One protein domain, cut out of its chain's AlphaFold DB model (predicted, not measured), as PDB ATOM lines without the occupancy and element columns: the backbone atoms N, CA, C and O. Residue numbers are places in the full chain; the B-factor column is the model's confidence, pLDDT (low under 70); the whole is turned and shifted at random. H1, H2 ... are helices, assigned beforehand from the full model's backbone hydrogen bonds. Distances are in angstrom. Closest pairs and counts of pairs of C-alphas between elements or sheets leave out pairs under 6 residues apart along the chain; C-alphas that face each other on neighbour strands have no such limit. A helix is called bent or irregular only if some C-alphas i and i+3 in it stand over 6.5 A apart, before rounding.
ATOM      1  N   HIS A   2     -32.329  -6.131  17.072       80.94
ATOM      2  CA  HIS A   2     -32.861  -5.713  15.765       80.94
ATOM      3  C   HIS A   2     -31.856  -5.866  14.603       80.94
ATOM      4  O   HIS A   2     -32.215  -6.395  13.556       80.94
ATOM      5  N   ASP A   3     -30.584  -5.503  14.806       84.56
ATOM      6  CA  ASP A   3     -29.568  -5.597  13.744       84.56
ATOM      7  C   ASP A   3     -29.160  -7.039  13.424       84.56
ATOM      8  O   ASP A   3     -29.011  -7.380  12.256       84.56
ATOM      9  N   LYS A   4     -29.088  -7.917  14.436       87.31
ATOM     10  CA  LYS A   4     -28.868  -9.359  14.233       87.31
ATOM     11  C   LYS A   4     -30.030 -10.009  13.473       87.31
ATOM     12  O   LYS A   4     -29.796 -10.769  12.543       87.31
ATOM     13  N   LEU A   5     -31.282  -9.672  13.805       88.25
ATOM     14  CA  LEU A   5     -32.449 -10.180  13.071       88.25
ATOM     15  C   LEU A   5     -32.448  -9.702  11.612       88.25
ATOM     16  O   LEU A   5     -32.705 -10.492  10.707       88.25
ATOM     17  N   ARG A   6     -32.119  -8.422  11.381       89.81
ATOM     18  CA  ARG A   6     -31.958  -7.876  10.030       89.81
ATOM     19  C   ARG A   6     -30.848  -8.603   9.275       89.81
ATOM     20  O   ARG A   6     -31.078  -9.008   8.145       89.81
ATOM     21  N   ALA A   7     -29.687  -8.808   9.891       90.25
ATOM     22  CA  ALA A   7     -28.568  -9.504   9.270       90.25
ATOM     23  C   ALA A   7     -28.917 -10.960   8.910       90.25
ATOM     24  O   ALA A   7     -28.605 -11.426   7.815       90.25
ATOM     25  N   LEU A   8     -29.634 -11.661   9.793       90.50
ATOM     26  CA  LEU A   8     -30.103 -13.019   9.533       90.50
ATOM     27  C   LEU A   8     -31.078 -13.050   8.349       90.50
ATOM     28  O   LEU A   8     -30.908 -13.851   7.430       90.50
ATOM     29  N   LEU A   9     -32.056 -12.136   8.329       90.94
ATOM     30  CA  LEU A   9     -32.991 -11.981   7.213       90.94
ATOM     31  C   LEU A   9     -32.256 -11.695   5.894       90.94
ATOM     32  O   LEU A   9     -32.586 -12.297   4.872       90.94
ATOM     33  N   THR A  10     -31.231 -10.838   5.923       92.38
ATOM     34  CA  THR A  10     -30.372 -10.549   4.770       92.38
ATOM     35  C   THR A  10     -29.739 -11.828   4.221       92.38
ATOM     36  O   THR A  10     -29.875 -12.108   3.031       92.38
ATOM     37  N   LEU A  11     -29.087 -12.639   5.064       92.56
ATOM     38  CA  LEU A  11     -28.465 -13.887   4.609       92.56
ATOM     39  C   LEU A  11     -29.494 -14.890   4.074       92.56
ATOM     40  O   LEU A  11     -29.231 -15.523   3.052       92.56
ATOM     41  N   PHE A  12     -30.671 -14.998   4.700       92.19
ATOM     42  CA  PHE A  12     -31.753 -15.856   4.210       92.19
ATOM     43  C   PHE A  12     -32.239 -15.446   2.824       92.19
ATOM     44  O   PHE A  12     -32.391 -16.299   1.955       92.19
ATOM     45  N   ILE A  13     -32.455 -14.153   2.593       91.75
ATOM     46  CA  ILE A  13     -32.912 -13.659   1.292       91.75
ATOM     47  C   ILE A  13     -31.864 -13.935   0.210       91.75
ATOM     48  O   ILE A  13     -32.216 -14.394  -0.875       91.75
ATOM     49  N   LEU A  14     -30.581 -13.709   0.503       94.12
ATOM     50  CA  LEU A  14     -29.502 -14.021  -0.437       94.12
ATOM     51  C   LEU A  14     -29.412 -15.530  -0.711       94.12
ATOM     52  O   LEU A  14     -29.289 -15.944  -1.862       94.12
ATOM     53  N   GLN A  15     -29.535 -16.362   0.324       93.38
ATOM     54  CA  GLN A  15     -29.556 -17.817   0.187       93.38
ATOM     55  C   GLN A  15     -30.737 -18.282  -0.680       93.38
ATOM     56  O   GLN A  15     -30.543 -19.074  -1.599       93.38
ATOM     57  N   ILE A  16     -31.942 -17.752  -0.439       91.38
ATOM     58  CA  ILE A  16     -33.134 -18.029  -1.251       91.38
ATOM     59  C   ILE A  16     -32.889 -17.612  -2.700       91.38
ATOM     60  O   ILE A  16     -33.179 -18.392  -3.604       91.38
ATOM     61  N   MET A  17     -32.294 -16.439  -2.941       90.62
ATOM     62  CA  MET A  17     -31.991 -16.000  -4.303       90.62
ATOM     63  C   MET A  17     -31.069 -16.946  -5.050       90.62
ATOM     64  O   MET A  17     -31.305 -17.238  -6.224       90.62
ATOM     65  N   ALA A  18     -30.042 -17.454  -4.379       93.50
ATOM     66  CA  ALA A  18     -29.158 -18.434  -4.979       93.50
ATOM     67  C   ALA A  18     -29.871 -19.762  -5.258       93.50
ATOM     68  O   ALA A  18     -29.806 -20.256  -6.379       93.50
ATOM     69  N   LEU A  19     -30.592 -20.306  -4.274       91.94
ATOM     70  CA  LEU A  19     -31.299 -21.584  -4.401       91.94
ATOM     71  C   LEU A  19     -32.350 -21.550  -5.509       91.94
ATOM     72  O   LEU A  19     -32.411 -22.466  -6.330       91.94
ATOM     73  N   VAL A  20     -33.142 -20.476  -5.557       90.25
ATOM     74  CA  VAL A  20     -34.118 -20.261  -6.624       90.25
ATOM     75  C   VAL A  20     -33.402 -20.164  -7.960       90.25
ATOM     76  O   VAL A  20     -33.848 -20.792  -8.896       90.25
ATOM     77  N   SER A  21     -32.278 -19.459  -8.072       91.12
ATOM     78  CA  SER A  21     -31.567 -19.344  -9.356       91.12
ATOM     79  C   SER A  21     -30.937 -20.662  -9.830       91.12
ATOM     80  O   SER A  21     -30.852 -20.897 -11.032       91.12
ATOM     81  N   ILE A  22     -30.500 -21.521  -8.906       90.75
ATOM     82  CA  ILE A  22     -29.901 -22.833  -9.205       90.75
ATOM     83  C   ILE A  22     -30.967 -23.849  -9.634       90.75
ATOM     84  O   ILE A  22     -30.779 -24.584 -10.598       90.75
ATOM     85  N   SER A  23     -32.113 -23.876  -8.952       85.44
ATOM     86  CA  SER A  23     -33.109 -24.954  -9.081       85.44
ATOM     87  C   SER A  23     -33.898 -24.958 -10.404       85.44
ATOM     88  O   SER A  23     -34.865 -25.700 -10.537       85.44
ATOM     89  N   MET A  24     -33.533 -24.120 -11.378       71.38
ATOM     90  CA  MET A  24     -34.415 -23.721 -12.490       71.38
ATOM     91  C   MET A  24     -33.998 -24.267 -13.849       71.38
ATOM     92  O   MET A  24     -34.703 -24.067 -14.837       71.38
ATOM     93  N   GLY A  25     -32.865 -24.970 -13.916       68.56
ATOM     94  CA  GLY A  25     -32.392 -25.567 -15.161       68.56
ATOM     95  C   GLY A  25     -32.252 -24.524 -16.273       68.56
ATOM     96  O   GLY A  25     -31.460 -23.596 -16.159       68.56
ATOM     97  N   HIS A  26     -33.002 -24.663 -17.366       67.69
ATOM     98  CA  HIS A  26     -32.824 -23.826 -18.559       67.69
ATOM     99  C   HIS A  26     -33.783 -22.622 -18.670       67.69
ATOM    100  O   HIS A  26     -33.537 -21.743 -19.494       67.69
ATOM    101  N   GLU A  27     -34.834 -22.523 -17.848       75.94
ATOM    102  CA  GLU A  27     -35.911 -21.531 -18.033       75.94
ATOM    103  C   GLU A  27     -35.838 -20.365 -17.035       75.94
ATOM    104  O   GLU A  27     -36.668 -20.195 -16.144       75.94
ATOM    105  N   VAL A  28     -34.833 -19.504 -17.221       77.50
ATOM    106  CA  VAL A  28     -34.566 -18.329 -16.368       77.50
ATOM    107  C   VAL A  28     -35.763 -17.358 -16.293       77.50
ATOM    108  O   VAL A  28     -35.996 -16.727 -15.264       77.50
ATOM    109  N   SER A  29     -36.587 -17.250 -17.340       77.19
ATOM    110  CA  SER A  29     -37.740 -16.335 -17.372       77.19
ATOM    111  C   SER A  29     -38.841 -16.671 -16.355       77.19
ATOM    112  O   SER A  29     -39.537 -15.757 -15.908       77.19
ATOM    113  N   ILE A  30     -38.975 -17.938 -15.939       80.69
ATOM    114  CA  ILE A  30     -39.999 -18.380 -14.973       80.69
ATOM    115  C   ILE A  30     -39.810 -17.708 -13.610       80.69
ATOM    116  O   ILE A  30     -40.786 -17.412 -12.921       80.69
ATOM    117  N   CYS A  31     -38.569 -17.425 -13.218       81.25
ATOM    118  CA  CYS A  31     -38.282 -16.820 -11.920       81.25
ATOM    119  C   CYS A  31     -38.521 -15.322 -11.874       81.25
ATOM    120  O   CYS A  31     -38.571 -14.766 -10.780       81.25
ATOM    121  N   LEU A  32     -38.669 -14.656 -13.020       84.50
ATOM    122  CA  LEU A  32     -38.724 -13.202 -13.060       84.50
ATOM    123  C   LEU A  32     -39.809 -12.604 -12.136       84.50
ATOM    124  O   LEU A  32     -39.484 -11.677 -11.392       84.50
ATOM    125  N   PRO A  33     -41.049 -13.136 -12.072       86.69
ATOM    126  CA  PRO A  33     -42.057 -12.642 -11.135       86.69
ATOM    127  C   PRO A  33     -41.639 -12.790  -9.665       86.69
ATOM    128  O   PRO A  33     -41.843 -11.874  -8.870       86.69
ATOM    129  N   LEU A  34     -41.016 -13.917  -9.306       85.75
ATOM    130  CA  LEU A  34     -40.524 -14.161  -7.948       85.75
ATOM    131  C   LEU A  34     -39.362 -13.220  -7.603       85.75
ATOM    132  O   LEU A  34     -39.317 -12.667  -6.505       85.75
ATOM    133  N   MET A  35     -38.462 -12.972  -8.557       87.81
ATOM    134  CA  MET A  35     -37.356 -12.026  -8.401       87.81
ATOM    135  C   MET A  35     -37.872 -10.611  -8.138       87.81
ATOM    136  O   MET A  35     -37.438  -9.959  -7.189       87.81
ATOM    137  N   VAL A  36     -38.858 -10.164  -8.917       86.94
ATOM    138  CA  VAL A  36     -39.539  -8.875  -8.728       86.94
ATOM    139  C   VAL A  36     -40.184  -8.770  -7.341       86.94
ATOM    140  O   VAL A  36     -40.072  -7.728  -6.703       86.94
ATOM    141  N   GLN A  37     -40.799  -9.839  -6.827       86.62
ATOM    142  CA  GLN A  37     -41.440  -9.841  -5.503       86.62
ATOM    143  C   GLN A  37     -40.458  -9.844  -4.326       86.62
ATOM    144  O   GLN A  37     -40.731  -9.227  -3.299       86.62
ATOM    145  N   LEU A  38     -39.322 -10.529  -4.456       84.12
ATOM    146  CA  LEU A  38     -38.305 -10.591  -3.402       84.12
ATOM    147  C   LEU A  38     -37.479  -9.301  -3.320       84.12
ATOM    148  O   LEU A  38     -37.003  -8.925  -2.250       84.12
ATOM    149  N   THR A  39     -37.337  -8.597  -4.439       83.62
ATOM    150  CA  THR A  39     -36.459  -7.434  -4.562       83.62
ATOM    151  C   THR A  39     -36.769  -6.263  -3.610       83.62
ATOM    152  O   THR A  39     -35.835  -5.700  -3.033       83.62
ATOM    153  N   PRO A  40     -38.036  -5.895  -3.345       83.69
ATOM    154  CA  PRO A  40     -38.375  -4.872  -2.356       83.69
ATOM    155  C   PRO A  40     -37.804  -5.138  -0.953       83.69
ATOM    156  O   PRO A  40     -37.503  -4.192  -0.212       83.69
ATOM    157  N   LEU A  41     -37.603  -6.407  -0.578       83.44
ATOM    158  CA  LEU A  41     -37.021  -6.779   0.715       83.44
ATOM    159  C   LEU A  41     -35.555  -6.342   0.845       83.44
ATOM    160  O   LEU A  41     -35.087  -6.111   1.959       83.44
ATOM    161  N   PHE A  42     -34.841  -6.133  -0.266       81.00
ATOM    162  CA  PHE A  42     -33.443  -5.695  -0.250       81.00
ATOM    163  C   PHE A  42     -33.271  -4.330   0.413       81.00
ATOM    164  O   PHE A  42     -32.349  -4.138   1.206       81.00
ATOM    165  N   SER A  43     -34.196  -3.402   0.148       76.00
ATOM    166  CA  SER A  43     -34.198  -2.076   0.778       76.00
ATOM    167  C   SER A  43     -34.354  -2.152   2.301       76.00
ATOM    168  O   SER A  43     -33.690  -1.415   3.027       76.00
ATOM    169  N   HIS A  44     -35.152  -3.104   2.795       82.50
ATOM    170  CA  HIS A  44     -35.349  -3.353   4.226       82.50
ATOM    171  C   HIS A  44     -34.125  -4.022   4.873       82.50
ATOM    172  O   HIS A  44     -33.852  -3.813   6.057       82.50
ATOM    173  N   CYS A  45     -33.373  -4.790   4.082       85.62
ATOM    174  CA  CYS A  45     -32.145  -5.477   4.482       85.62
ATOM    175  C   CYS A  45     -30.896  -4.585   4.431       85.62
ATOM    176  O   CYS A  45     -29.813  -5.030   4.799       85.62
ATOM    177  N   GLY A  46     -31.028  -3.331   3.979       84.69
ATOM    178  CA  GLY A  46     -29.898  -2.411   3.826       84.69
ATOM    179  C   GLY A  46     -28.940  -2.787   2.693       84.69
ATOM    180  O   GLY A  46     -27.842  -2.245   2.634       84.69
ATOM    181  N   LEU A  47     -29.345  -3.685   1.790       88.75
ATOM    182  CA  LEU A  47     -28.516  -4.133   0.678       88.75
ATOM    183  C   LEU A  47     -28.430  -3.064  -0.413       88.75
ATOM    184  O   LEU A  47     -29.422  -2.436  -0.811       88.75
ATOM    185  N   SER A  48     -27.229  -2.893  -0.949       91.12
ATOM    186  CA  SER A  48     -26.948  -2.070  -2.119       91.12
ATOM    187  C   SER A  48     -26.408  -2.938  -3.249       91.12
ATOM    188  O   SER A  48     -25.709  -3.913  -2.997       91.12
ATOM    189  N   TYR A  49     -26.686  -2.592  -4.511       92.88
ATOM    190  CA  TYR A  49     -26.088  -3.339  -5.624       92.88
ATOM    191  C   TYR A  49     -24.560  -3.275  -5.591       92.88
ATOM    192  O   TYR A  49     -23.914  -4.294  -5.811       92.88
ATOM    193  N   LEU A  50     -23.990  -2.114  -5.247       94.50
ATOM    194  CA  LEU A  50     -22.546  -1.962  -5.099       94.50
ATOM    195  C   LEU A  50     -21.996  -2.865  -3.992       94.50
ATOM    196  O   LEU A  50     -21.048  -3.598  -4.233       94.50
ATOM    197  N   GLY A  51     -22.594  -2.855  -2.802       94.25
ATOM    198  CA  GLY A  51     -22.123  -3.674  -1.690       94.25
ATOM    199  C   GLY A  51     -22.367  -5.173  -1.879       94.25
ATOM    200  O   GLY A  51     -21.562  -5.982  -1.422       94.25
ATOM    201  N   CYS A  52     -23.417  -5.558  -2.610       94.69
ATOM    202  CA  CYS A  52     -23.654  -6.945  -3.008       94.69
ATOM    203  C   CYS A  52     -22.596  -7.432  -4.002       94.69
ATOM    204  O   CYS A  52     -22.015  -8.496  -3.798       94.69
ATOM    205  N   ILE A  53     -22.325  -6.658  -5.061       96.31
ATOM    206  CA  ILE A  53     -21.379  -7.081  -6.097       96.31
ATOM    207  C   ILE A  53     -19.928  -7.002  -5.630       96.31
ATOM    208  O   ILE A  53     -19.140  -7.826  -6.063       96.31
ATOM    209  N   THR A  54     -19.569  -6.096  -4.715       95.19
ATOM    210  CA  THR A  54     -18.228  -6.068  -4.100       95.19
ATOM    211  C   THR A  54     -18.064  -7.061  -2.950       95.19
ATOM    212  O   THR A  54     -16.965  -7.201  -2.423       95.19
ATOM    213  N   GLY A  55     -19.144  -7.716  -2.511       93.12
ATOM    214  CA  GLY A  55     -19.149  -8.621  -1.357       93.12
ATOM    215  C   GLY A  55     -19.176  -7.922   0.008       93.12
ATOM    216  O   GLY A  55     -19.459  -8.571   1.015       93.12
ATOM    217  N   THR A  56     -18.975  -6.602   0.058       93.12
ATOM    218  CA  THR A  56     -18.888  -5.837   1.313       93.12
ATOM    219  C   THR A  56     -20.161  -5.897   2.159       93.12
ATOM    220  O   THR A  56     -20.067  -5.934   3.385       93.12
ATOM    221  N   ASP A  57     -21.349  -5.949   1.547       93.56
ATOM    222  CA  ASP A  57     -22.608  -6.077   2.293       93.56
ATOM    223  C   ASP A  57     -22.733  -7.470   2.932       93.56
ATOM    224  O   ASP A  57     -23.204  -7.593   4.064       93.56
ATOM    225  N   VAL A  58     -22.257  -8.520   2.251       92.69
ATOM    226  CA  VAL A  58     -22.253  -9.890   2.790       92.69
ATOM    227  C   VAL A  58     -21.271 -10.005   3.949       92.69
ATOM    228  O   VAL A  58     -21.622 -10.568   4.984       92.69
ATOM    229  N   ASP A  59     -20.069  -9.452   3.803       91.44
ATOM    230  CA  ASP A  59     -19.032  -9.528   4.832       91.44
ATOM    231  C   ASP A  59     -19.434  -8.749   6.093       91.44
ATOM    232  O   ASP A  59     -19.340  -9.287   7.195       91.44
ATOM    233  N   LYS A  60     -20.009  -7.545   5.947       91.50
ATOM    234  CA  LYS A  60     -20.593  -6.788   7.072       91.50
ATOM    235  C   LYS A  60     -21.712  -7.559   7.767       91.50
ATOM    236  O   LYS A  60     -21.759  -7.614   8.992       91.50
ATOM    237  N   THR A  61     -22.607  -8.167   6.988       90.81
ATOM    238  CA  THR A  61     -23.731  -8.951   7.520       90.81
ATOM    239  C   THR A  61     -23.236 -10.153   8.324       90.81
ATOM    240  O   THR A  61     -23.752 -10.427   9.406       90.81
ATOM    241  N   LYS A  62     -22.209 -10.850   7.823       88.50
ATOM    242  CA  LYS A  62     -21.566 -11.953   8.542       88.50
ATOM    243  C   LYS A  62     -20.847 -11.471   9.803       88.50
ATOM    244  O   LYS A  62     -20.990 -12.123  10.829       88.50
ATOM    245  N   GLY A  63     -20.158 -10.329   9.757       87.69
ATOM    246  CA  GLY A  63     -19.535  -9.716  10.936       87.69
ATOM    247  C   GLY A  63     -20.538  -9.508  12.073       87.69
ATOM    248  O   GLY A  63     -20.347 -10.042  13.155       87.69
ATOM    249  N   ILE A  64     -21.685  -8.882  11.791       88.00
ATOM    250  CA  ILE A  64     -22.737  -8.616  12.796       88.00
ATOM    251  C   ILE A  64     -23.276  -9.896  13.464       88.00
ATOM    252  O   ILE A  64     -23.691  -9.869  14.626       88.00
ATOM    253  N   LEU A  65     -23.340 -11.008  12.725       82.75
ATOM    254  CA  LEU A  65     -23.884 -12.274  13.226       82.75
ATOM    255  C   LEU A  65     -22.849 -13.122  13.962       82.75
ATOM    256  O   LEU A  65     -23.211 -13.783  14.932       82.75
ATOM    257  N   PHE A  66     -21.598 -13.106  13.502       78.31
ATOM    258  CA  PHE A  66     -20.580 -14.078  13.898       78.31
ATOM    259  C   PHE A  66     -19.366 -13.467  14.625       78.31
ATOM    260  O   PHE A  66     -18.512 -14.228  15.063       78.31
ATOM    261  N   GLU A  67     -19.282 -12.140  14.818       66.44
ATOM    262  CA  GLU A  67     -18.194 -11.486  15.586       66.44
ATOM    263  C   GLU A  67     -18.065 -11.990  17.035       66.44
ATOM    264  O   GLU A  67     -16.997 -11.871  17.628       66.44
ATOM    265  N   GLU A  68     -19.127 -12.556  17.612       55.59
ATOM    266  CA  GLU A  68     -19.163 -12.999  19.013       55.59
ATOM    267  C   GLU A  68     -18.888 -14.507  19.207       55.59
ATOM    268  O   GLU A  68     -18.834 -14.965  20.347       55.59
ATOM    269  N   CYS A  69     -18.697 -15.296  18.139       51.50
ATOM    270  CA  CYS A  69     -18.664 -16.764  18.222       51.50
ATOM    271  C   CYS A  69     -17.272 -17.333  17.893       51.50
ATOM    272  O   CYS A  69     -16.932 -17.528  16.730       51.50
ATOM    273  N   GLU A  77     -23.272 -23.917  11.000       48.31
ATOM    274  CA  GLU A  77     -24.175 -22.780  10.714       48.31
ATOM    275  C   GLU A  77     -23.671 -21.902   9.564       48.31
ATOM    276  O   GLU A  77     -24.465 -21.352   8.795       48.31
ATOM    277  N   MET A  78     -22.352 -21.839   9.362       57.66
ATOM    278  CA  MET A  78     -21.774 -21.204   8.176       57.66
ATOM    279  C   MET A  78     -22.181 -21.929   6.878       57.66
ATOM    280  O   MET A  78     -22.244 -21.298   5.817       57.66
ATOM    281  N   SER A  79     -22.523 -23.224   6.958       66.88
ATOM    282  CA  SER A  79     -22.999 -24.017   5.817       66.88
ATOM    283  C   SER A  79     -24.410 -23.614   5.358       66.88
ATOM    284  O   SER A  79     -24.670 -23.590   4.149       66.88
ATOM    285  N   CYS A  80     -25.287 -23.193   6.284       79.50
ATOM    286  CA  CYS A  80     -26.666 -22.773   5.994       79.50
ATOM    287  C   CYS A  80     -26.726 -21.572   5.038       79.50
ATOM    288  O   CYS A  80     -27.682 -21.431   4.276       79.50
ATOM    289  N   PHE A  81     -25.686 -20.732   5.049       88.31
ATOM    290  CA  PHE A  81     -25.555 -19.545   4.198       88.31
ATOM    291  C   PHE A  81     -24.379 -19.642   3.217       88.31
ATOM    292  O   PHE A  81     -23.808 -18.627   2.798       88.31
ATOM    293  N   SER A  82     -24.003 -20.869   2.841       88.56
ATOM    294  CA  SER A  82     -22.938 -21.151   1.866       88.56
ATOM    295  C   SER A  82     -23.170 -20.468   0.513       88.56
ATOM    296  O   SER A  82     -22.213 -20.077  -0.160       88.56
ATOM    297  N   LEU A  83     -24.430 -20.228   0.137       92.81
ATOM    298  CA  LEU A  83     -24.791 -19.574  -1.117       92.81
ATOM    299  C   LEU A  83     -25.055 -18.072  -0.980       92.81
ATOM    300  O   LEU A  83     -25.350 -17.426  -1.982       92.81
ATOM    301  N   ALA A  84     -24.887 -17.461   0.197       93.44
ATOM    302  CA  ALA A  84     -25.160 -16.032   0.371       93.44
ATOM    303  C   ALA A  84     -24.347 -15.142  -0.592       93.44
ATOM    304  O   ALA A  84     -24.877 -14.175  -1.135       93.44
ATOM    305  N   ARG A  85     -23.081 -15.492  -0.877       93.69
ATOM    306  CA  ARG A  85     -22.269 -14.770  -1.878       93.69
ATOM    307  C   ARG A  85     -22.761 -14.986  -3.311       93.69
ATOM    308  O   ARG A  85     -22.750 -14.042  -4.092       93.69
ATOM    309  N   HIS A  86     -23.256 -16.182  -3.639       95.12
ATOM    310  CA  HIS A  86     -23.906 -16.440  -4.928       95.12
ATOM    311  C   HIS A  86     -25.153 -15.564  -5.071       95.12
ATOM    312  O   HIS A  86     -25.318 -14.876  -6.074       95.12
ATOM    313  N   GLY A  87     -25.983 -15.532  -4.026       94.38
ATOM    314  CA  GLY A  87     -27.176 -14.704  -3.942       94.38
ATOM    315  C   GLY A  87     -26.874 -13.228  -4.141       94.38
ATOM    316  O   GLY A  87     -27.543 -12.577  -4.931       94.38
ATOM    317  N   ALA A  88     -25.831 -12.711  -3.488       94.38
ATOM    318  CA  ALA A  88     -25.427 -11.313  -3.615       94.38
ATOM    319  C   ALA A  88     -25.068 -10.940  -5.060       94.38
ATOM    320  O   ALA A  88     -25.538  -9.920  -5.564       94.38
ATOM    321  N   CYS A  89     -24.308 -11.784  -5.765       95.44
ATOM    322  CA  CYS A  89     -24.056 -11.567  -7.188       95.44
ATOM    323  C   CYS A  89     -25.353 -11.632  -7.998       95.44
ATOM    324  O   CYS A  89     -25.619 -10.762  -8.825       95.44
ATOM    325  N   LEU A  90     -26.177 -12.652  -7.746       93.94
ATOM    326  CA  LEU A  90     -27.406 -12.901  -8.490       93.94
ATOM    327  C   LEU A  90     -28.426 -11.776  -8.334       93.94
ATOM    328  O   LEU A  90     -29.091 -11.457  -9.308       93.94
ATOM    329  N   VAL A  91     -28.503 -11.111  -7.180       92.31
ATOM    330  CA  VAL A  91     -29.330  -9.904  -7.003       92.31
ATOM    331  C   VAL A  91     -29.008  -8.853  -8.069       92.31
ATOM    332  O   VAL A  91     -29.911  -8.291  -8.688       92.31
ATOM    333  N   VAL A  92     -27.721  -8.621  -8.327       93.94
ATOM    334  CA  VAL A  92     -27.273  -7.637  -9.319       93.94
ATOM    335  C   VAL A  92     -27.482  -8.149 -10.743       93.94
ATOM    336  O   VAL A  92     -27.925  -7.389 -11.602       93.94
ATOM    337  N   ILE A  93     -27.234  -9.438 -10.994       94.56
ATOM    338  CA  ILE A  93     -27.447 -10.041 -12.317       94.56
ATOM    339  C   ILE A  93     -28.933 -10.087 -12.690       94.56
ATOM    340  O   ILE A  93     -29.278  -9.773 -13.823       94.56
ATOM    341  N   TRP A  94     -29.840 -10.372 -11.758       92.62
ATOM    342  CA  TRP A  94     -31.282 -10.302 -12.008       92.62
ATOM    343  C   TRP A  94     -31.753  -8.883 -12.308       92.62
ATOM    344  O   TRP A  94     -32.568  -8.691 -13.210       92.62
ATOM    345  N   GLY A  95     -31.190  -7.888 -11.618       90.94
ATOM    346  CA  GLY A  95     -31.360  -6.491 -12.002       90.94
ATOM    347  C   GLY A  95     -30.871  -6.232 -13.429       90.94
ATOM    348  O   GLY A  95     -31.541  -5.537 -14.186       90.94
ATOM    349  N   HIS A  96     -29.721  -6.796 -13.811       91.00
ATOM    350  CA  HIS A  96     -29.161  -6.646 -15.156       91.00
ATOM    351  C   HIS A  96     -30.031  -7.284 -16.244       91.00
ATOM    352  O   HIS A  96     -30.154  -6.707 -17.322       91.00
ATOM    353  N   ILE A  97     -30.648  -8.429 -15.947       90.94
ATOM    354  CA  ILE A  97     -31.536  -9.159 -16.855       90.94
ATOM    355  C   ILE A  97     -32.852  -8.405 -17.077       90.94
ATOM    356  O   ILE A  97     -33.405  -8.448 -18.176       90.94
ATOM    357  N   SER A  98     -33.386  -7.736 -16.049       89.19
ATOM    358  CA  SER A  98     -34.707  -7.115 -16.127       89.19
ATOM    359  C   SER A  98     -34.793  -5.760 -15.440       89.19
ATOM    360  O   SER A  98     -34.646  -5.636 -14.221       89.19
ATOM    361  N   ASN A  99     -35.206  -4.758 -16.220       87.12
ATOM    362  CA  ASN A  99     -35.528  -3.427 -15.708       87.12
ATOM    363  C   ASN A  99     -36.593  -3.482 -14.607       87.12
ATOM    364  O   ASN A  99     -36.463  -2.759 -13.630       87.12
ATOM    365  N   ALA A 100     -37.576  -4.388 -14.690       86.38
ATOM    366  CA  ALA A 100     -38.606  -4.529 -13.660       86.38
ATOM    367  C   ALA A 100     -38.015  -4.914 -12.292       86.38
ATOM    368  O   ALA A 100     -38.478  -4.438 -11.253       86.38
ATOM    369  N   VAL A 101     -36.963  -5.742 -12.277       85.56
ATOM    370  CA  VAL A 101     -36.215  -6.068 -11.054       85.56
ATOM    371  C   VAL A 101     -35.442  -4.834 -10.579       85.56
ATOM    372  O   VAL A 101     -35.545  -4.464  -9.414       85.56
ATOM    373  N   SER A 102     -34.734  -4.133 -11.469       85.44
ATOM    374  CA  SER A 102     -33.990  -2.915 -11.100       85.44
ATOM    375  C   SER A 102     -34.881  -1.796 -10.544       85.44
ATOM    376  O   SER A 102     -34.558  -1.180  -9.525       85.44
ATOM    377  N   GLU A 103     -36.034  -1.569 -11.169       86.12
ATOM    378  CA  GLU A 103     -37.052  -0.606 -10.749       86.12
ATOM    379  C   GLU A 103     -37.651  -0.992  -9.394       86.12
ATOM    380  O   GLU A 103     -37.763  -0.146  -8.504       86.12
ATOM    381  N   SER A 104     -37.944  -2.281  -9.188       80.38
ATOM    382  CA  SER A 104     -38.422  -2.798  -7.898       80.38
ATOM    383  C   SER A 104     -37.388  -2.623  -6.784       80.38
ATOM    384  O   SER A 104     -37.753  -2.387  -5.631       80.38
ATOM    385  N   ALA A 105     -36.095  -2.679  -7.119       80.31
ATOM    386  CA  ALA A 105     -35.005  -2.400  -6.185       80.31
ATOM    387  C   ALA A 105     -34.831  -0.899  -5.909       80.31
ATOM    388  O   ALA A 105     -34.132  -0.534  -4.962       80.31
ATOM    389  N   LYS A 106     -35.438  -0.032  -6.735       79.38
ATOM    390  CA  LYS A 106     -35.179   1.414  -6.796       79.38
ATOM    391  C   LYS A 106     -33.686   1.714  -6.978       79.38
ATOM    392  O   LYS A 106     -33.135   2.587  -6.305       79.38
ATOM    393  N   ARG A 107     -33.008   0.945  -7.834       79.31
ATOM    394  CA  ARG A 107     -31.563   1.063  -8.090       79.31
ATOM    395  C   ARG A 107     -31.291   1.301  -9.573       79.31
ATOM    396  O   ARG A 107     -31.962   0.717 -10.420       79.31
ATOM    397  N   ASP A 108     -30.269   2.105  -9.856       81.88
ATOM    398  CA  ASP A 108     -29.752   2.331 -11.207       81.88
ATOM    399  C   ASP A 108     -28.483   1.497 -11.446       81.88
ATOM    400  O   ASP A 108     -27.469   1.631 -10.755       81.88
ATOM    401  N   LEU A 109     -28.550   0.600 -12.429       87.94
ATOM    402  CA  LEU A 109     -27.420  -0.225 -12.852       87.94
ATOM    403  C   LEU A 109     -26.410   0.535 -13.707       87.94
ATOM    404  O   LEU A 109     -25.250   0.128 -13.767       87.94
ATOM    405  N   SER A 110     -26.825   1.616 -14.360       88.12
ATOM    406  CA  SER A 110     -25.946   2.468 -15.162       88.12
ATOM    407  C   SER A 110     -24.940   3.165 -14.254       88.12
ATOM    408  O   SER A 110     -23.731   3.064 -14.478       88.12
ATOM    409  N   ASP A 111     -25.425   3.762 -13.165       89.31
ATOM    410  CA  ASP A 111     -24.592   4.379 -12.129       89.31
ATOM    411  C   ASP A 111     -23.642   3.367 -11.477       89.31
ATOM    412  O   ASP A 111     -22.456   3.655 -11.283       89.31
ATOM    413  N   LEU A 112     -24.124   2.149 -11.195       92.88
ATOM    414  CA  LEU A 112     -23.280   1.064 -10.691       92.88
ATOM    415  C   LEU A 112     -22.148   0.726 -11.668       92.88
ATOM    416  O   LEU A 112     -20.983   0.703 -11.270       92.88
ATOM    417  N   LYS A 113     -22.469   0.467 -12.943       93.44
ATOM    418  CA  LYS A 113     -21.464   0.121 -13.959       93.44
ATOM    419  C   LYS A 113     -20.446   1.247 -14.122       93.44
ATOM    420  O   LYS A 113     -19.252   0.970 -14.177       93.44
ATOM    421  N   ASN A 114     -20.887   2.504 -14.123       91.56
ATOM    422  CA  ASN A 114     -19.999   3.667 -14.183       91.56
ATOM    423  C   ASN A 114     -19.074   3.754 -12.963       91.56
ATOM    424  O   ASN A 114     -17.870   3.955 -13.120       91.56
ATOM    425  N   THR A 115     -19.607   3.523 -11.762       93.00
ATOM    426  CA  THR A 115     -18.818   3.499 -10.523       93.00
ATOM    427  C   THR A 115     -17.722   2.436 -10.589       93.00
ATOM    428  O   THR A 115     -16.557   2.728 -10.318       93.00
ATOM    429  N   LEU A 116     -18.068   1.222 -11.025       93.88
ATOM    430  CA  LEU A 116     -17.119   0.116 -11.159       93.88
ATOM    431  C   LEU A 116     -16.092   0.347 -12.279       93.88
ATOM    432  O   LEU A 116     -14.935  -0.039 -12.143       93.88
ATOM    433  N   ARG A 117     -16.451   1.026 -13.372       92.06
ATOM    434  CA  ARG A 117     -15.486   1.395 -14.426       92.06
ATOM    435  C   ARG A 117     -14.424   2.374 -13.921       92.06
ATOM    436  O   ARG A 117     -13.261   2.267 -14.301       92.06
ATOM    437  N   ILE A 118     -14.802   3.304 -13.044       89.56
ATOM    438  CA  ILE A 118     -13.912   4.368 -12.553       89.56
ATOM    439  C   ILE A 118     -13.087   3.905 -11.340       89.56
ATOM    440  O   ILE A 118     -11.931   4.299 -11.191       89.56
ATOM    441  N   ASN A 119     -13.651   3.062 -10.470       90.75
ATOM    442  CA  ASN A 119     -12.991   2.609  -9.247       90.75
ATOM    443  C   ASN A 119     -12.392   1.203  -9.409       90.75
ATOM    444  O   ASN A 119     -13.104   0.202  -9.347       90.75
ATOM    445  N   GLN A 120     -11.067   1.136  -9.573       89.44
ATOM    446  CA  GLN A 120     -10.338  -0.121  -9.761       89.44
ATOM    447  C   GLN A 120     -10.489  -1.096  -8.588       89.44
ATOM    448  O   GLN A 120     -10.731  -2.274  -8.818       89.44
ATOM    449  N   GLU A 121     -10.411  -0.626  -7.343       90.00
ATOM    450  CA  GLU A 121     -10.532  -1.501  -6.172       90.00
ATOM    451  C   GLU A 121     -11.916  -2.160  -6.117       90.00
ATOM    452  O   GLU A 121     -12.038  -3.380  -6.005       90.00
ATOM    453  N   GLN A 122     -12.974  -1.364  -6.278       92.81
ATOM    454  CA  GLN A 122     -14.345  -1.882  -6.292       92.81
ATOM    455  C   GLN A 122     -14.591  -2.796  -7.494       92.81
ATOM    456  O   GLN A 122     -15.319  -3.787  -7.388       92.81
ATOM    457  N   ARG A 123     -13.965  -2.509  -8.640       94.88
ATOM    458  CA  ARG A 123     -13.994  -3.396  -9.803       94.88
ATOM    459  C   ARG A 123     -13.339  -4.736  -9.500       94.88
ATOM    460  O   ARG A 123     -13.933  -5.764  -9.805       94.88
ATOM    461  N   TRP A 124     -12.169  -4.746  -8.870       94.25
ATOM    462  CA  TRP A 124     -11.480  -5.975  -8.477       94.25
ATOM    463  C   TRP A 124     -12.286  -6.783  -7.467       94.25
ATOM    464  O   TRP A 124     -12.481  -7.978  -7.672       94.25
ATOM    465  N   GLN A 125     -12.848  -6.141  -6.444       94.75
ATOM    466  CA  GLN A 125     -13.783  -6.785  -5.514       94.75
ATOM    467  C   GLN A 125     -14.980  -7.404  -6.250       94.75
ATOM    468  O   GLN A 125     -15.396  -8.524  -5.947       94.75
ATOM    469  N   SER A 126     -15.498  -6.709  -7.267       96.50
ATOM    470  CA  SER A 126     -16.597  -7.207  -8.098       96.50
ATOM    471  C   SER A 126     -16.202  -8.422  -8.932       96.50
ATOM    472  O   SER A 126     -16.932  -9.409  -8.958       96.50
ATOM    473  N   ILE A 127     -15.025  -8.392  -9.565       96.75
ATOM    474  CA  ILE A 127     -14.454  -9.525 -10.309       96.75
ATOM    475  C   ILE A 127     -14.298 -10.742  -9.387       96.75
ATOM    476  O   ILE A 127     -14.721 -11.846  -9.732       96.75
ATOM    477  N   VAL A 128     -13.742 -10.534  -8.191       95.38
ATOM    478  CA  VAL A 128     -13.546 -11.583  -7.182       95.38
ATOM    479  C   VAL A 128     -14.877 -12.170  -6.725       95.38
ATOM    480  O   VAL A 128     -15.000 -13.383  -6.591       95.38
ATOM    481  N   THR A 129     -15.893 -11.340  -6.513       95.81
ATOM    482  CA  THR A 129     -17.205 -11.810  -6.058       95.81
ATOM    483  C   THR A 129     -17.939 -12.558  -7.176       95.81
ATOM    484  O   THR A 129     -18.505 -13.622  -6.923       95.81
ATOM    485  N   LEU A 130     -17.842 -12.098  -8.430       97.31
ATOM    486  CA  LEU A 130     -18.411 -12.774  -9.605       97.31
ATOM    487  C   LEU A 130     -17.853 -14.184  -9.836       97.31
ATOM    488  O   LEU A 130     -18.553 -15.013 -10.418       97.31
ATOM    489  N   LYS A 131     -16.665 -14.502  -9.299       96.50
ATOM    490  CA  LYS A 131     -16.151 -15.880  -9.230       96.50
ATOM    491  C   LYS A 131     -17.219 -16.863  -8.744       96.50
ATOM    492  O   LYS A 131     -17.329 -17.937  -9.316       96.50
ATOM    493  N   ASN A 132     -18.033 -16.493  -7.746       95.25
ATOM    494  CA  ASN A 132     -19.074 -17.371  -7.194       95.25
ATOM    495  C   ASN A 132     -20.118 -17.779  -8.252       95.25
ATOM    496  O   ASN A 132     -20.593 -18.907  -8.239       95.25
ATOM    497  N   ILE A 133     -20.452 -16.907  -9.209       95.81
ATOM    498  CA  ILE A 133     -21.337 -17.258 -10.336       95.81
ATOM    499  C   ILE A 133     -20.631 -18.228 -11.286       95.81
ATOM    500  O   ILE A 133     -21.203 -19.234 -11.705       95.81
ATOM    501  N   PHE A 134     -19.383 -17.924 -11.629       96.25
ATOM    502  CA  PHE A 134     -18.627 -18.648 -12.645       96.25
ATOM    503  C   PHE A 134     -18.195 -20.046 -12.196       96.25
ATOM    504  O   PHE A 134     -18.255 -20.986 -12.988       96.25
ATOM    505  N   SER A 135     -17.827 -20.207 -10.923       94.75
ATOM    506  CA  SER A 135     -17.413 -21.489 -10.350       94.75
ATOM    507  C   SER A 135     -18.573 -22.391  -9.925       94.75
ATOM    508  O   SER A 135     -18.335 -23.556  -9.618       94.75
ATOM    509  N   CYS A 136     -19.810 -21.890  -9.868       93.75
ATOM    510  CA  CYS A 136     -20.961 -22.693  -9.453       93.75
ATOM    511  C   CYS A 136     -21.376 -23.657 -10.574       93.75
ATOM    512  O   CYS A 136     -21.839 -23.220 -11.631       93.75
ATOM    513  N   SER A 137     -21.202 -24.966 -10.373       91.06
ATOM    514  CA  SER A 137     -21.551 -26.003 -11.359       91.06
ATOM    515  C   SER A 137     -23.036 -26.000 -11.696       91.06
ATOM    516  O   SER A 137     -23.397 -26.089 -12.867       91.06
ATOM    517  N   ASP A 138     -23.866 -25.820 -10.674       91.38
ATOM    518  CA  ASP A 138     -25.311 -26.030 -10.749       91.38
ATOM    519  C   ASP A 138     -26.048 -24.799 -11.287       91.38
ATOM    520  O   ASP A 138     -27.246 -24.842 -11.556       91.38
ATOM    521  N   LEU A 139     -25.337 -23.680 -11.456       92.62
ATOM    522  CA  LEU A 139     -25.926 -22.459 -11.974       92.62
ATOM    523  C   LEU A 139     -26.145 -22.556 -13.499       92.62
ATOM    524  O   LEU A 139     -25.194 -22.862 -14.232       92.62
ATOM    525  N   PRO A 140     -27.345 -22.208 -13.998       93.25
ATOM    526  CA  PRO A 140     -27.655 -22.185 -15.423       93.25
ATOM    527  C   PRO A 140     -26.653 -21.389 -16.268       93.25
ATOM    528  O   PRO A 140     -26.243 -20.283 -15.902       93.25
ATOM    529  N   TRP A 141     -26.322 -21.910 -17.455       93.00
ATOM    530  CA  TRP A 141     -25.420 -21.241 -18.403       93.00
ATOM    531  C   TRP A 141     -25.896 -19.847 -18.806       93.00
ATOM    532  O   TRP A 141     -25.067 -18.957 -18.982       93.00
ATOM    533  N   GLU A 142     -27.209 -19.636 -18.895       92.50
ATOM    534  CA  GLU A 142     -27.769 -18.320 -19.201       92.50
ATOM    535  C   GLU A 142     -27.431 -17.303 -18.102       92.50
ATOM    536  O   GLU A 142     -26.971 -16.210 -18.400       92.50
ATOM    537  N   LEU A 143     -27.518 -17.668 -16.819       93.94
ATOM    538  CA  LEU A 143     -27.118 -16.762 -15.733       93.94
ATOM    539  C   LEU A 143     -25.607 -16.499 -15.723       93.94
ATOM    540  O   LEU A 143     -25.181 -15.370 -15.478       93.94
ATOM    541  N   LYS A 144     -24.786 -17.506 -16.049       96.06
ATOM    542  CA  LYS A 144     -23.336 -17.318 -16.233       96.06
ATOM    543  C   LYS A 144     -23.031 -16.362 -17.386       96.06
ATOM    544  O   LYS A 144     -22.143 -15.525 -17.253       96.06
ATOM    545  N   LYS A 145     -23.785 -16.448 -18.485       96.00
ATOM    546  CA  LYS A 145     -23.685 -15.537 -19.629       96.00
ATOM    547  C   LYS A 145     -24.024 -14.101 -19.234       96.00
ATOM    548  O   LYS A 145     -23.223 -13.213 -19.488       96.00
ATOM    549  N   GLN A 146     -25.123 -13.891 -18.513       95.25
ATOM    550  CA  GLN A 146     -25.504 -12.566 -18.007       95.25
ATOM    551  C   GLN A 146     -24.465 -12.007 -17.016       95.25
ATOM    552  O   GLN A 146     -24.144 -10.819 -17.038       95.25
ATOM    553  N   GLY A 147     -23.867 -12.872 -16.187       96.94
ATOM    554  CA  GLY A 147     -22.719 -12.521 -15.347       96.94
ATOM    555  C   GLY A 147     -21.484 -12.102 -16.151       96.94
ATOM    556  O   GLY A 147     -20.811 -11.138 -15.789       96.94
ATOM    557  N   MET A 148     -21.205 -12.791 -17.260       97.56
ATOM    558  CA  MET A 148     -20.099 -12.467 -18.164       97.56
ATOM    559  C   MET A 148     -20.334 -11.146 -18.906       97.56
ATOM    560  O   MET A 148     -19.425 -10.325 -18.995       97.56
ATOM    561  N   ASP A 149     -21.553 -10.897 -19.380       96.69
ATOM    562  CA  ASP A 149     -21.916  -9.643 -20.048       96.69
ATOM    563  C   ASP A 149     -21.822  -8.454 -19.076       96.69
ATOM    564  O   ASP A 149     -21.297  -7.391 -19.422       96.69
ATOM    565  N   PHE A 150     -22.225  -8.647 -17.814       96.94
ATOM    566  CA  PHE A 150     -21.996  -7.663 -16.756       96.94
ATOM    567  C   PHE A 150     -20.498  -7.415 -16.516       96.94
ATOM    568  O   PHE A 150     -20.074  -6.257 -16.474       96.94
ATOM    569  N   LEU A 151     -19.693  -8.479 -16.394       97.19
ATOM    570  CA  LEU A 151     -18.240  -8.401 -16.202       97.19
ATOM    571  C   LEU A 151     -17.554  -7.630 -17.338       97.19
ATOM    572  O   LEU A 151     -16.741  -6.735 -17.092       97.19
ATOM    573  N   LEU A 152     -17.899  -7.943 -18.586       96.25
ATOM    574  CA  LEU A 152     -17.409  -7.220 -19.757       96.25
ATOM    575  C   LEU A 152     -17.824  -5.752 -19.705       96.25
ATOM    576  O   LEU A 152     -16.999  -4.883 -19.972       96.25
ATOM    577  N   GLY A 153     -19.057  -5.471 -19.283       94.94
ATOM    578  CA  GLY A 153     -19.561  -4.116 -19.112       94.94
ATOM    579  C   GLY A 153     -18.786  -3.297 -18.078       94.94
ATOM    580  O   GLY A 153     -18.584  -2.109 -18.303       94.94
ATOM    581  N   ILE A 154     -18.324  -3.880 -16.967       94.62
ATOM    582  CA  ILE A 154     -17.560  -3.143 -15.937       94.62
ATOM    583  C   ILE A 154     -16.056  -3.071 -16.228       94.62
ATOM    584  O   ILE A 154     -15.366  -2.234 -15.653       94.62
ATOM    585  N   THR A 155     -15.556  -3.935 -17.114       92.75
ATOM    586  CA  THR A 155     -14.157  -3.962 -17.580       92.75
ATOM    587  C   THR A 155     -13.972  -3.317 -18.952       92.75
ATOM    588  O   THR A 155     -12.855  -3.275 -19.466       92.75
ATOM    589  N   GLU A 156     -15.047  -2.813 -19.571       85.62
ATOM    590  CA  GLU A 156     -14.947  -1.920 -20.719       85.62
ATOM    591  C   GLU A 156     -14.004  -0.783 -20.356       85.62
ATOM    592  O   GLU A 156     -14.190  -0.110 -19.341       85.62
ATOM    593  N   TYR A 179      -6.496 -14.059  -9.163       95.00
ATOM    594  CA  TYR A 179      -6.066 -15.346  -9.706       95.00
ATOM    595  C   TYR A 179      -7.182 -16.395  -9.596       95.00
ATOM    596  O   TYR A 179      -7.558 -17.010 -10.593       95.00
ATOM    597  N   GLY A 180      -7.809 -16.524  -8.422       95.56
ATOM    598  CA  GLY A 180      -8.947 -17.428  -8.238       95.56
ATOM    599  C   GLY A 180     -10.164 -17.087  -9.112       95.56
ATOM    600  O   GLY A 180     -10.905 -17.990  -9.502       95.56
ATOM    601  N   ALA A 181     -10.395 -15.808  -9.421       97.06
ATOM    602  CA  ALA A 181     -11.441 -15.391 -10.356       97.06
ATOM    603  C   ALA A 181     -11.076 -15.749 -11.806       97.06
ATOM    604  O   ALA A 181     -11.912 -16.286 -12.532       97.06
ATOM    605  N   LEU A 182      -9.823 -15.542 -12.213       97.81
ATOM    606  CA  LEU A 182      -9.323 -15.913 -13.539       97.81
ATOM    607  C   LEU A 182      -9.404 -17.427 -13.782       97.81
ATOM    608  O   LEU A 182      -9.849 -17.829 -14.852       97.81
ATOM    609  N   GLN A 183      -9.117 -18.260 -12.775       97.00
ATOM    610  CA  GLN A 183      -9.338 -19.712 -12.854       97.00
ATOM    611  C   GLN A 183     -10.814 -20.072 -13.082       97.00
ATOM    612  O   GLN A 183     -11.134 -20.994 -13.825       97.00
ATOM    613  N   SER A 184     -11.752 -19.335 -12.474       96.88
ATOM    614  CA  SER A 184     -13.178 -19.568 -12.745       96.88
ATOM    615  C   SER A 184     -13.563 -19.197 -14.178       96.88
ATOM    616  O   SER A 184     -14.369 -19.889 -14.789       96.88
ATOM    617  N   ILE A 185     -12.944 -18.161 -14.749       97.75
ATOM    618  CA  ILE A 185     -13.140 -17.771 -16.151       97.75
ATOM    619  C   ILE A 185     -12.527 -18.815 -17.096       97.75
ATOM    620  O   ILE A 185     -13.142 -19.148 -18.107       97.75
ATOM    621  N   GLU A 186     -11.376 -19.389 -16.742       96.62
ATOM    622  CA  GLU A 186     -10.748 -20.502 -17.463       96.62
ATOM    623  C   GLU A 186     -11.691 -21.712 -17.572       96.62
ATOM    624  O   GLU A 186     -11.877 -22.270 -18.655       96.62
ATOM    625  N   ILE A 187     -12.388 -22.056 -16.481       94.75
ATOM    626  CA  ILE A 187     -13.406 -23.118 -16.485       94.75
ATOM    627  C   ILE A 187     -14.508 -22.820 -17.513       94.75
ATOM    628  O   ILE A 187     -14.918 -23.730 -18.241       94.75
ATOM    629  N   LEU A 188     -14.974 -21.567 -17.625       96.50
ATOM    630  CA  LEU A 188     -15.968 -21.180 -18.637       96.50
ATOM    631  C   LEU A 188     -15.409 -21.277 -20.055       96.50
ATOM    632  O   LEU A 188     -16.107 -21.768 -20.940       96.50
ATOM    633  N   MET A 189     -14.173 -20.830 -20.273       97.00
ATOM    634  CA  MET A 189     -13.506 -20.928 -21.573       97.00
ATOM    635  C   MET A 189     -13.412 -22.377 -22.058       97.00
ATOM    636  O   MET A 189     -13.537 -22.605 -23.256       97.00
ATOM    637  N   MET A 190     -13.240 -23.343 -21.152       94.69
ATOM    638  CA  MET A 190     -13.153 -24.766 -21.501       94.69
ATOM    639  C   MET A 190     -14.509 -25.461 -21.596       94.69
ATOM    640  O   MET A 190     -14.709 -26.307 -22.464       94.69
ATOM    641  N   SER A 191     -15.436 -25.126 -20.699       93.31
ATOM    642  CA  SER A 191     -16.594 -25.987 -20.420       93.31
ATOM    643  C   SER A 191     -17.923 -25.415 -20.908       93.31
ATOM    644  O   SER A 191     -18.914 -26.143 -20.950       93.31
ATOM    645  N   ALA A 192     -17.991 -24.122 -21.246       95.88
ATOM    646  CA  ALA A 192     -19.243 -23.530 -21.705       95.88
ATOM    647  C   ALA A 192     -19.673 -24.144 -23.049       95.88
ATOM    648  O   ALA A 192     -18.853 -24.204 -23.967       95.88
ATOM    649  N   PRO A 193     -20.945 -24.552 -23.218       94.12
ATOM    650  CA  PRO A 193     -21.424 -25.153 -24.464       94.12
ATOM    651  C   PRO A 193     -21.494 -24.124 -25.602       94.12
ATOM    652  O   PRO A 193     -21.174 -24.433 -26.750       94.12
ATOM    653  N   ASP A 194     -21.839 -22.878 -25.273       94.50
ATOM    654  CA  ASP A 194     -21.913 -21.769 -26.219       94.50
ATOM    655  C   ASP A 194     -20.519 -21.209 -26.550       94.50
ATOM    656  O   ASP A 194     -19.774 -20.758 -25.676       94.50
ATOM    657  N   ALA A 195     -20.182 -21.196 -27.841       96.62
ATOM    658  CA  ALA A 195     -18.927 -20.643 -28.336       96.62
ATOM    659  C   ALA A 195     -18.816 -19.129 -28.101       96.62
ATOM    660  O   ALA A 195     -17.711 -18.633 -27.863       96.62
ATOM    661  N   ALA A 196     -19.934 -18.393 -28.140       97.06
ATOM    662  CA  ALA A 196     -19.924 -16.962 -27.860       97.06
ATOM    663  C   ALA A 196     -19.560 -16.701 -26.392       97.06
ATOM    664  O   ALA A 196     -18.689 -15.874 -26.126       97.06
ATOM    665  N   LEU A 197     -20.117 -17.472 -25.452       97.19
ATOM    666  CA  LEU A 197     -19.722 -17.409 -24.043       97.19
ATOM    667  C   LEU A 197     -18.239 -17.753 -23.827       97.19
ATOM    668  O   LEU A 197     -17.557 -17.014 -23.118       97.19
ATOM    669  N   ARG A 198     -17.703 -18.802 -24.476       97.75
ATOM    670  CA  ARG A 198     -16.258 -19.125 -24.404       97.75
ATOM    671  C   ARG A 198     -15.389 -17.956 -24.888       97.75
ATOM    672  O   ARG A 198     -14.397 -17.609 -24.251       97.75
ATOM    673  N   LYS A 199     -15.785 -17.305 -25.988       97.50
ATOM    674  CA  LYS A 199     -15.087 -16.133 -26.540       97.50
ATOM    675  C   LYS A 199     -15.178 -14.912 -25.619       97.50
ATOM    676  O   LYS A 199     -14.177 -14.227 -25.426       97.50
ATOM    677  N   ASN A 200     -16.348 -14.655 -25.037       97.69
ATOM    678  CA  ASN A 200     -16.555 -13.571 -24.077       97.69
ATOM    679  C   ASN A 200     -15.723 -13.784 -22.805       97.69
ATOM    680  O   ASN A 200     -15.123 -12.836 -22.310       97.69
ATOM    681  N   ALA A 201     -15.612 -15.028 -22.330       98.06
ATOM    682  CA  ALA A 201     -14.749 -15.390 -21.210       98.06
ATOM    683  C   ALA A 201     -13.264 -15.114 -21.515       98.06
ATOM    684  O   ALA A 201     -12.582 -14.482 -20.710       98.06
ATOM    685  N   TYR A 202     -12.780 -15.489 -22.705       97.38
ATOM    686  CA  TYR A 202     -11.416 -15.156 -23.140       97.38
ATOM    687  C   TYR A 202     -11.177 -13.640 -23.218       97.38
ATOM    688  O   TYR A 202     -10.139 -13.133 -22.790       97.38
ATOM    689  N   GLU A 203     -12.149 -12.885 -23.732       96.69
ATOM    690  CA  GLU A 203     -12.076 -11.424 -23.775       96.69
ATOM    691  C   GLU A 203     -12.039 -10.806 -22.368       96.69
ATOM    692  O   GLU A 203     -11.217  -9.925 -22.107       96.69
ATOM    693  N   ALA A 204     -12.859 -11.300 -21.440       97.12
ATOM    694  CA  ALA A 204     -12.846 -10.854 -20.051       97.12
ATOM    695  C   ALA A 204     -11.506 -11.155 -19.364       97.12
ATOM    696  O   ALA A 204     -10.961 -10.280 -18.692       97.12
ATOM    697  N   MET A 205     -10.931 -12.343 -19.588       97.06
ATOM    698  CA  MET A 205      -9.604 -12.707 -19.080       97.06
ATOM    699  C   MET A 205      -8.537 -11.698 -19.525       97.06
ATOM    700  O   MET A 205      -7.799 -11.181 -18.686       97.06
ATOM    701  N   LYS A 206      -8.503 -11.336 -20.816       95.19
ATOM    702  CA  LYS A 206      -7.579 -10.310 -21.334       95.19
ATOM    703  C   LYS A 206      -7.760  -8.957 -20.649       95.19
ATOM    704  O   LYS A 206      -6.769  -8.315 -20.304       95.19
ATOM    705  N   ARG A 207      -9.005  -8.511 -20.449       94.25
ATOM    706  CA  ARG A 207      -9.298  -7.212 -19.816       94.25
ATOM    707  C   ARG A 207      -8.901  -7.181 -18.345       94.25
ATOM    708  O   ARG A 207      -8.318  -6.197 -17.907       94.25
ATOM    709  N   ILE A 208      -9.164  -8.256 -17.604       94.12
ATOM    710  CA  ILE A 208      -8.775  -8.368 -16.193       94.12
ATOM    711  C   ILE A 208      -7.253  -8.387 -16.062       94.12
ATOM    712  O   ILE A 208      -6.709  -7.633 -15.264       94.12
ATOM    713  N   LEU A 209      -6.550  -9.186 -16.875       92.81
ATOM    714  CA  LEU A 209      -5.084  -9.196 -16.880       92.81
ATOM    715  C   LEU A 209      -4.518  -7.807 -17.195       92.81
ATOM    716  O   LEU A 209      -3.595  -7.355 -16.521       92.81
ATOM    717  N   ALA A 210      -5.105  -7.096 -18.163       89.56
ATOM    718  CA  ALA A 210      -4.708  -5.736 -18.516       89.56
ATOM    719  C   ALA A 210      -4.937  -4.706 -17.391       89.56
ATOM    720  O   ALA A 210      -4.260  -3.676 -17.384       89.56
ATOM    721  N   ASP A 211      -5.848  -4.985 -16.454       88.06
ATOM    722  CA  ASP A 211      -6.150  -4.145 -15.288       88.06
ATOM    723  C   ASP A 211      -5.179  -4.389 -14.113       88.06
ATOM    724  O   ASP A 211      -5.066  -3.544 -13.234       88.06
ATOM    725  N   ILE A 212      -4.435  -5.506 -14.099       87.44
ATOM    726  CA  ILE A 212      -3.410  -5.826 -13.084       87.44
ATOM    727  C   ILE A 212      -2.094  -5.108 -13.418       87.44
ATOM    728  O   ILE A 212      -1.722  -5.015 -14.588       87.44
ATOM    729  N   THR A 213      -1.345  -4.628 -12.418       82.44
ATOM    730  CA  THR A 213      -0.036  -3.986 -12.648       82.44
ATOM    731  C   THR A 213       0.942  -4.924 -13.379       82.44
ATOM    732  O   THR A 213       0.920  -6.130 -13.126       82.44
TER     733      THR A 213
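AT A GLANCE: This is residues 2 to 69, 77 to 156 and 179 to 213 of the 377 residues of an uncharacterized protein of Kalanchoe fedtschenkoi (UniProt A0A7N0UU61). A rounded body of helices is built round H7, which runs through its middle: on one side H10, H11, H12 and H13 form an up-and-down bundle, each running against the one before it in the chain, and on the other side long H1 crosses H7. H5 packs across H1, H2 folds back along H1, and short H4 packs on both H7 and H10. The printed part has 183 residues with thirteen named helices, H1 to H13 in order, and no named strand: all helix. It is compact, with a radius of gyration of the C-alphas of 15.7 A and spans of 46 by 39 by 32 A.

IN THESE COORDINATES: H1, residues 2 to 22, begins at C-alpha 2 (-32.861, -5.713, 15.765) and is 30.4 A long. Next come H2, 28 to 38, irregular with C-alphas 30 and 33 7.2 A apart; H3, 40 to 44; H4, 49 to 53; H5, 56 to 66; and H6, 77 to 80. H7, 84 to 97, is 19.6 A long; H8, 99 to 104, and H9, 109 to 118, follow. H10, 120 to 135, 22.5 A, has a kink of 25 degrees near residue 129. H11, 141 to 155, is 20.6 A long, H12, 179 to 191, 18.4 A, and H13, 195 to 211, 24.6 A, ending at C-alpha 211 (-6.150, -4.145, -15.288).

HOW THE PARTS SIT: H10 and H11, of the bundle, form a hairpin and touch, their closest C-alphas those of Phe 134 and Lys 144, 6.1 A apart; the residue pairs that follow are likewise the closest C-alphas of their two helices. H7 is the hub, touching six helices, among them H1 at a steep tilt of 64 degrees (Leu 14 and Gly 87, 4.3 A). With residues 3 to 11 alone, H1 touches H5 (Ala 7 and Thr 61, 5.2 A). With residues 13 to 21 alone, it touches H2 in a hairpin (Val 20 and Cys 31, 7.6 A). H8 touches H2 (Val 36 and Val 101, 4.9 A). H3 is close to H1 but not clearly touching (Thr 10 and Phe 42, 7.6 A). H6 touches no helix. H4 touches H7 (Cys 52 and Ala 88, 4.8 A). H7 is about perpendicular to H10, at 80 degrees, and touches it (His 86 and Asn 132, 5.4 A). H9 touches H11 (Arg 117 and Ile 154, 5.2 A). H12 and H13 form a hairpin (Met 189 and Arg 198, 4.3 A). Every O i to N i+4 pair is within hydrogen-bond range in H1, H4, H5, H8, H9, H11, H12 and H13; the counts are 4 of 7 in H2, 9 of 10 in H7, 10 of 12 in H10 and 0 of 1 in H3, where 2 of 2 O i to N i+3 pairs are; H6 is too short for such a pair.

THE WHOLE: The C-alphas farthest apart, of His 2 and Ala 195, are 48.6 A apart. Residues 70 to 76 and 157 to 178 are not printed; C-alphas 69 and 77 are 11.1 A apart across the first cut, C-alphas 156 and 179 19.5 A across the second. Of the links printed whole, none is long. The mean pLDDT of the printed part is 89.7; residues 25 to 26, 67 to 69 and 77 to 79 are under 70.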